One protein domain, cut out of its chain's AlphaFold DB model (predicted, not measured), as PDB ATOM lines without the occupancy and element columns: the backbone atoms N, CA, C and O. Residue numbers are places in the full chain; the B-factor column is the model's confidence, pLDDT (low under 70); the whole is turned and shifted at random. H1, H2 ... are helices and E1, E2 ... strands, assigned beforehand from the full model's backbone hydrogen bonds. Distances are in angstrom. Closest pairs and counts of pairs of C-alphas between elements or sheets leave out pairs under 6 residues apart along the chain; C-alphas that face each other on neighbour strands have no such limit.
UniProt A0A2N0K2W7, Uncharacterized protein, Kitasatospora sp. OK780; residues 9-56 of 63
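What this domain is: This is residues 9 to 56 of the 63 residues of an uncharacterized protein of Kitasatospora sp. OK780 (UniProt A0A2N0K2W7). Look for a small two-stranded hairpin, E1 and E2, with two helices packed together on its E1 side: H2 runs past E1, and H1 crosses H2 steeply, its last turn coming in at Trp 43 of E1. Between the helices the chain makes a loop, residues 18 to 27, that first pairs briefly with E1. The 48 printed residues hold two named helices and two named strands in the order H1, H2, E1, E2; the sheet, order E1 - E2, is antiparallel and the class is mixed, helices and strands. The whole is compact, with a radius of gyration of the C-alphas of 9.4 A, and spans 27 by 23 by 15 A.

Where its parts are: Find C-alpha 43 at (-17.089, 10.587, -26.220); from there E1, residues 43 to 48, runs 15.7 A. E2, residues 51 to 55, covers 13.1 A and ends at (-18.371, 5.665, -24.534). H2, residues 28 to 40, is 18.8 A long. H1, residues 9 to 17, starts at (-19.148, 27.766, -29.256) and is 12.7 A long.

How they stand to each other: In the hairpin E1 and E2, at 151 degrees, see N 45 and O 53 at 2.8 A and N 53 and O 45 at 2.8 A, within hydrogen-bond range. Residues 18 to 19 pair parallel with 44 to 45 of E1. The closest C-alphas of H2 and E1, Ala 37 and Trp 43, are 5.2 A apart; H2 and E2 are near each other, with 6 pairs of C-alphas within 10 A. H1 and H2 touch, closest at the C-alphas of Ala 14 and Val 31, 4.8 A, at a steep tilt of 55 degrees, the same way. The closest C-alphas of H1 and E1, Tyr 17 and Trp 43, are 5.0 A apart; H1 and E2 are apart. In H1 and H2 every O i to N i+4 pair is within hydrogen-bond range.

The domain as a whole: The two C-alphas farthest apart, Gly 23 and Val 40, are 27.6 A apart. The printed part has no cut; the links H2 to E1 and E1 to E2 are tight, H1 to H2 is short, and no link is long. The model's mean pLDDT over the printed part is 87.4, and no printed residue is under 70.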
ATOM      1  N   ASP A   9     -20.315  28.620 -29.014       93.81
ATOM      2  CA  ASP A   9     -19.148  27.766 -29.256       93.81
ATOM      3  C   ASP A   9     -19.015  26.661 -28.206       93.81
ATOM      4  O   ASP A   9     -18.685  25.517 -28.527       93.81
ATOM      5  N   GLU A  10     -19.317  26.964 -26.943       94.50
ATOM      6  CA  GLU A  10     -19.331  25.968 -25.872       94.50
ATOM      7  C   GLU A  10     -20.448  24.942 -26.064       94.50
ATOM      8  O   GLU A  10     -20.222  23.746 -25.871       94.50
ATOM      9  N   ILE A  11     -21.627  25.380 -26.510       92.56
ATOM     10  CA  ILE A  11     -22.739  24.484 -26.850       92.56
ATOM     11  C   ILE A  11     -22.355  23.579 -28.028       92.56
ATOM     12  O   ILE A  11     -22.612  22.372 -27.993       92.56
ATOM     13  N   ALA A  12     -21.724  24.137 -29.063       92.50
ATOM     14  CA  ALA A  12     -21.260  23.377 -30.219       92.50
ATOM     15  C   ALA A  12     -20.201  22.337 -29.819       92.50
ATOM     16  O   ALA A  12     -20.303  21.169 -30.205       92.50
ATOM     17  N   LEU A  13     -19.233  22.730 -28.985       94.12
ATOM     18  CA  LEU A  13     -18.216  21.831 -28.444       94.12
ATOM     19  C   LEU A  13     -18.848  20.692 -27.639       94.12
ATOM     20  O   LEU A  13     -18.507  19.530 -27.859       94.12
ATOM     21  N   ALA A  14     -19.785  21.011 -26.743       93.12
ATOM     22  CA  ALA A  14     -20.503  20.023 -25.951       93.12
ATOM     23  C   ALA A  14     -21.185  18.979 -26.848       93.12
ATOM     24  O   ALA A  14     -20.934  17.788 -26.702       93.12
ATOM     25  N   ARG A  15     -21.961  19.405 -27.850       91.19
ATOM     26  CA  ARG A  15     -22.682  18.485 -28.755       91.19
ATOM     27  C   ARG A  15     -21.763  17.649 -29.656       91.19
ATOM     28  O   ARG A  15     -22.138  16.549 -30.080       91.19
ATOM     29  N   ALA A  16     -20.561  18.141 -29.947       91.88
ATOM     30  CA  ALA A  16     -19.581  17.418 -30.753       91.88
ATOM     31  C   ALA A  16     -19.011  16.183 -30.034       91.88
ATOM     32  O   ALA A  16     -18.764  15.177 -30.695       91.88
ATOM     33  N   TYR A  17     -18.867  16.229 -28.706       92.12
ATOM     34  CA  TYR A  17     -18.200  15.177 -27.920       92.12
ATOM     35  C   TYR A  17     -19.072  14.552 -26.822       92.12
ATOM     36  O   TYR A  17     -18.675  13.556 -26.217       92.12
ATOM     37  N   VAL A  18     -20.252  15.115 -26.567       91.62
ATOM     38  CA  VAL A  18     -21.261  14.582 -25.653       91.62
ATOM     39  C   VAL A  18     -22.543  14.303 -26.433       91.62
ATOM     40  O   VAL A  18     -23.083  15.165 -27.129       91.62
ATOM     41  N   GLU A  19     -23.041  13.077 -26.335       91.69
ATOM     42  CA  GLU A  19     -24.384  12.719 -26.765       91.69
ATOM     43  C   GLU A  19     -25.382  13.265 -25.741       91.69
ATOM     44  O   GLU A  19     -25.414  12.832 -24.590       91.69
ATOM     45  N   ILE A  20     -26.158  14.266 -26.157       86.31
ATOM     46  CA  ILE A  20     -27.146  14.944 -25.318       86.31
ATOM     47  C   ILE A  20     -28.534  14.585 -25.857       86.31
ATOM     48  O   ILE A  20     -28.820  14.934 -27.011       86.31
ATOM     49  N   PRO A  21     -29.392  13.913 -25.066       83.00
ATOM     50  CA  PRO A  21     -30.718  13.512 -25.513       83.00
ATOM     51  C   PRO A  21     -31.589  14.703 -25.941       83.00
ATOM     52  O   PRO A  21     -31.431  15.815 -25.416       83.00
ATOM     53  N   PRO A  22     -32.553  14.490 -26.856       81.56
ATOM     54  CA  PRO A  22     -33.558  15.495 -27.181       81.56
ATOM     55  C   PRO A  22     -34.289  15.971 -25.919       81.56
ATOM     56  O   PRO A  22     -34.625  15.174 -25.048       81.56
ATOM     57  N   GLY A  23     -34.534  17.278 -25.813       81.25
ATOM     58  CA  GLY A  23     -35.219  17.868 -24.658       81.25
ATOM     59  C   GLY A  23     -34.351  18.063 -23.406       81.25
ATOM     60  O   GLY A  23     -34.829  18.653 -22.442       81.25
ATOM     61  N   VAL A  24     -33.080  17.638 -23.415       81.81
ATOM     62  CA  VAL A  24     -32.138  17.877 -22.308       81.81
ATOM     63  C   VAL A  24     -31.264  19.099 -22.600       81.81
ATOM     64  O   VAL A  24     -30.678  19.234 -23.677       81.81
ATOM     65  N   GLY A  25     -31.180  20.003 -21.621       84.88
ATOM     66  CA  GLY A  25     -30.337  21.193 -21.686       84.88
ATOM     67  C   GLY A  25     -28.841  20.868 -21.632       84.88
ATOM     68  O   GLY A  25     -28.414  19.911 -20.978       84.88
ATOM     69  N   VAL A  26     -28.057  21.704 -22.314       88.12
ATOM     70  CA  VAL A  26     -26.592  21.696 -22.230       88.12
ATOM     71  C   VAL A  26     -26.171  22.534 -21.027       88.12
ATOM     72  O   VAL A  26     -26.666  23.647 -20.854       88.12
ATOM     73  N   ASP A  27     -25.260  22.013 -20.214       89.25
ATOM     74  CA  ASP A  27     -24.712  22.685 -19.038       89.25
ATOM     75  C   ASP A  27     -23.172  22.760 -19.079       89.25
ATOM     76  O   ASP A  27     -22.510  22.237 -19.977       89.25
ATOM     77  N   ARG A  28     -22.569  23.459 -18.110       90.31
ATOM     78  CA  ARG A  28     -21.103  23.606 -18.044       90.31
ATOM     79  C   ARG A  28     -20.371  22.275 -17.880       90.31
ATOM     80  O   ARG A  28     -19.232  22.165 -18.331       90.31
ATOM     81  N   MET A  29     -20.989  21.271 -17.255       89.88
ATOM     82  CA  MET A  29     -20.374  19.954 -17.111       89.88
ATOM     83  C   MET A  29     -20.212  19.292 -18.479       89.88
ATOM     84  O   MET A  29     -19.146  18.738 -18.748       89.88
ATOM     85  N   ASP A  30     -21.202  19.425 -19.365       91.19
ATOM     86  CA  ASP A  30     -21.114  18.934 -20.747       91.19
ATOM     87  C   ASP A  30     -19.898  19.522 -21.484       91.19
ATOM     88  O   ASP A  30     -19.164  18.807 -22.167       91.19
ATOM     89  N   VAL A  31     -19.619  20.816 -21.290       93.50
ATOM     90  CA  VAL A  31     -18.461  21.499 -21.893       93.50
ATOM     91  C   VAL A  31     -17.141  20.952 -21.352       93.50
ATOM     92  O   VAL A  31     -16.222  20.671 -22.127       93.50
ATOM     93  N   TYR A  32     -17.020  20.776 -20.034       92.69
ATOM     94  CA  TYR A  32     -15.811  20.204 -19.435       92.69
ATOM     95  C   TYR A  32     -15.568  18.772 -19.913       92.69
ATOM     96  O   TYR A  32     -14.446  18.423 -20.281       92.69
ATOM     97  N   ARG A  33     -16.626  17.961 -19.982       91.94
ATOM     98  CA  ARG A  33     -16.565  16.594 -20.506       91.94
ATOM     99  C   ARG A  33     -16.167  16.580 -21.976       91.94
ATOM    100  O   ARG A  33     -15.287  15.809 -22.343       91.94
ATOM    101  N   ALA A  34     -16.703  17.482 -22.792       93.12
ATOM    102  CA  ALA A  34     -16.299  17.607 -24.186       93.12
ATOM    103  C   ALA A  34     -14.816  17.965 -24.355       93.12
ATOM    104  O   ALA A  34     -14.149  17.408 -25.226       93.12
ATOM    105  N   ARG A  35     -14.266  18.840 -23.502       94.38
ATOM    106  CA  ARG A  35     -12.826  19.161 -23.507       94.38
ATOM    107  C   ARG A  35     -11.969  17.931 -23.196       94.38
ATOM    108  O   ARG A  35     -10.981  17.710 -23.889       94.38
ATOM    109  N   ILE A  36     -12.373  17.119 -22.216       91.75
ATOM    110  CA  ILE A  36     -11.689  15.862 -21.868       91.75
ATOM    111  C   ILE A  36     -11.794  14.855 -23.018       91.75
ATOM    112  O   ILE A  36     -10.785  14.323 -23.466       91.75
ATOM    113  N   ALA A  37     -13.002  14.618 -23.532       89.88
ATOM    114  CA  ALA A  37     -13.249  13.703 -24.646       89.88
ATOM    115  C   ALA A  37     -12.405  14.068 -25.875       89.88
ATOM    116  O   ALA A  37     -11.757  13.203 -26.460       89.88
ATOM    117  N   ARG A  38     -12.323  15.365 -26.196       90.25
ATOM    118  CA  ARG A  38     -11.454  15.887 -27.251       90.25
ATOM    119  C   ARG A  38      -9.975  15.591 -27.006       90.25
ATOM    120  O   ARG A  38      -9.277  15.269 -27.961       90.25
ATOM    121  N   SER A  39      -9.482  15.718 -25.772       89.00
ATOM    122  CA  SER A  39      -8.062  15.484 -25.476       89.00
ATOM    123  C   SER A  39      -7.679  14.005 -25.467       89.00
ATOM    124  O   SER A  39      -6.529  13.687 -25.748       89.00
ATOM    125  N   VAL A  40      -8.617  13.109 -25.139       85.00
ATOM    126  CA  VAL A  40      -8.355  11.660 -25.027       85.00
ATOM    127  C   VAL A  40      -8.828  10.844 -26.235       85.00
ATOM    128  O   VAL A  40      -8.536   9.657 -26.306       85.00
ATOM    129  N   GLY A  41      -9.549  11.454 -27.184       82.94
ATOM    130  CA  GLY A  41     -10.073  10.772 -28.373       82.94
ATOM    131  C   GLY A  41     -11.320   9.913 -28.121       82.94
ATOM    132  O   GLY A  41     -11.467   8.866 -28.747       82.94
ATOM    133  N   GLY A  42     -12.205  10.334 -27.210       84.81
ATOM    134  CA  GLY A  42     -13.423   9.599 -26.833       84.81
ATOM    135  C   GLY A  42     -14.704  10.436 -26.895       84.81
ATOM    136  O   GLY A  42     -14.718  11.535 -27.452       84.81
ATOM    137  N   TRP A  43     -15.780   9.923 -26.291       88.12
ATOM    138  CA  TRP A  43     -17.089  10.587 -26.220       88.12
ATOM    139  C   TRP A  43     -17.772  10.304 -24.876       88.12
ATOM    140  O   TRP A  43     -17.532   9.281 -24.237       88.12
ATOM    141  N   PHE A  44     -18.664  11.199 -24.457       90.31
ATOM    142  CA  PHE A  44     -19.562  10.968 -23.322       90.31
ATOM    143  C   PHE A  44     -21.004  10.855 -23.809       90.31
ATOM    144  O   PHE A  44     -21.368  11.437 -24.826       90.31
ATOM    145  N   ARG A  45     -21.851  10.166 -23.052       90.19
ATOM    146  CA  ARG A  45     -23.303  10.173 -23.232       90.19
ATOM    147  C   ARG A  45     -23.961  10.655 -21.953       90.19
ATOM    148  O   ARG A  45     -23.681  10.130 -20.880       90.19
ATOM    149  N   LYS A  46     -24.844  11.643 -22.058       88.69
ATOM    150  CA  LYS A  46     -25.669  12.106 -20.942       88.69
ATOM    151  C   LYS A  46     -26.889  11.199 -20.838       88.69
ATOM    152  O   LYS A  46     -27.718  11.175 -21.742       88.69
ATOM    153  N   VAL A  47     -26.993  10.456 -19.741       85.44
ATOM    154  CA  VAL A  47     -28.128   9.548 -19.479       85.44
ATOM    155  C   VAL A  47     -29.185  10.193 -18.577       85.44
ATOM    156  O   VAL A  47     -30.317   9.728 -18.508       85.44
ATOM    157  N   GLY A  48     -28.838  11.297 -17.911       77.38
ATOM    158  CA  GLY A  48     -29.743  12.096 -17.091       77.38
ATOM    159  C   GLY A  48     -29.050  13.340 -16.524       77.38
ATOM    160  O   GLY A  48     -27.860  13.553 -16.776       77.38
ATOM    161  N   PRO A  49     -29.756  14.186 -15.754       74.56
ATOM    162  CA  PRO A  49     -29.153  15.348 -15.106       74.56
ATOM    163  C   PRO A  49     -27.985  14.928 -14.200       74.56
ATOM    164  O   PRO A  49     -28.174  14.197 -13.233       74.56
ATOM    165  N   GLY A  50     -26.765  15.354 -14.536       75.38
ATOM    166  CA  GLY A  50     -25.550  15.013 -13.786       75.38
ATOM    167  C   GLY A  50     -25.031  13.575 -13.955       75.38
ATOM    168  O   GLY A  50     -23.981  13.261 -13.399       75.38
ATOM    169  N   LEU A  51     -25.706  12.721 -14.734       82.19
ATOM    170  CA  LEU A  51     -25.325  11.322 -14.953       82.19
ATOM    171  C   LEU A  51     -24.807  11.110 -16.377       82.19
ATOM    172  O   LEU A  51     -25.480  11.447 -17.357       82.19
ATOM    173  N   TYR A  52     -23.621  10.510 -16.477       86.50
ATOM    174  CA  TYR A  52     -22.913  10.322 -17.738       86.50
ATOM    175  C   TYR A  52     -22.324   8.921 -17.855       86.50
ATOM    176  O   TYR A  52     -21.727   8.410 -16.908       86.50
ATOM    177  N   GLU A  53     -22.420   8.363 -19.052       84.81
ATOM    178  CA  GLU A  53     -21.706   7.173 -19.495       84.81
ATOM    179  C   GLU A  53     -20.484   7.598 -20.327       84.81
ATOM    180  O   GLU A  53     -20.540   8.569 -21.089       84.81
ATOM    181  N   ILE A  54     -19.357   6.901 -20.157       80.25
ATOM    182  CA  ILE A  54     -18.165   7.088 -20.994       80.25
ATOM    183  C   ILE A  54     -18.247   6.068 -22.121       80.25
ATOM    184  O   ILE A  54     -18.218   4.870 -21.858       80.25
ATOM    185  N   VAL A  55     -18.331   6.540 -23.362       75.81
ATOM    186  CA  VAL A  55     -18.371   5.665 -24.534       75.81
ATOM    187  C   VAL A  55     -16.963   5.594 -25.110       75.81
ATOM    188  O   VAL A  55     -16.443   6.578 -25.638       75.81
ATOM    189  N   THR A  56     -16.329   4.434 -24.974       70.62
ATOM    190  CA  THR A  56     -14.979   4.162 -25.496       70.62
ATOM    191  C   THR A  56     -14.994   3.471 -26.862       70.62
ATOM    192  O   THR A  56     -13.952   3.378 -27.506       70.62
TER     193      THR A  56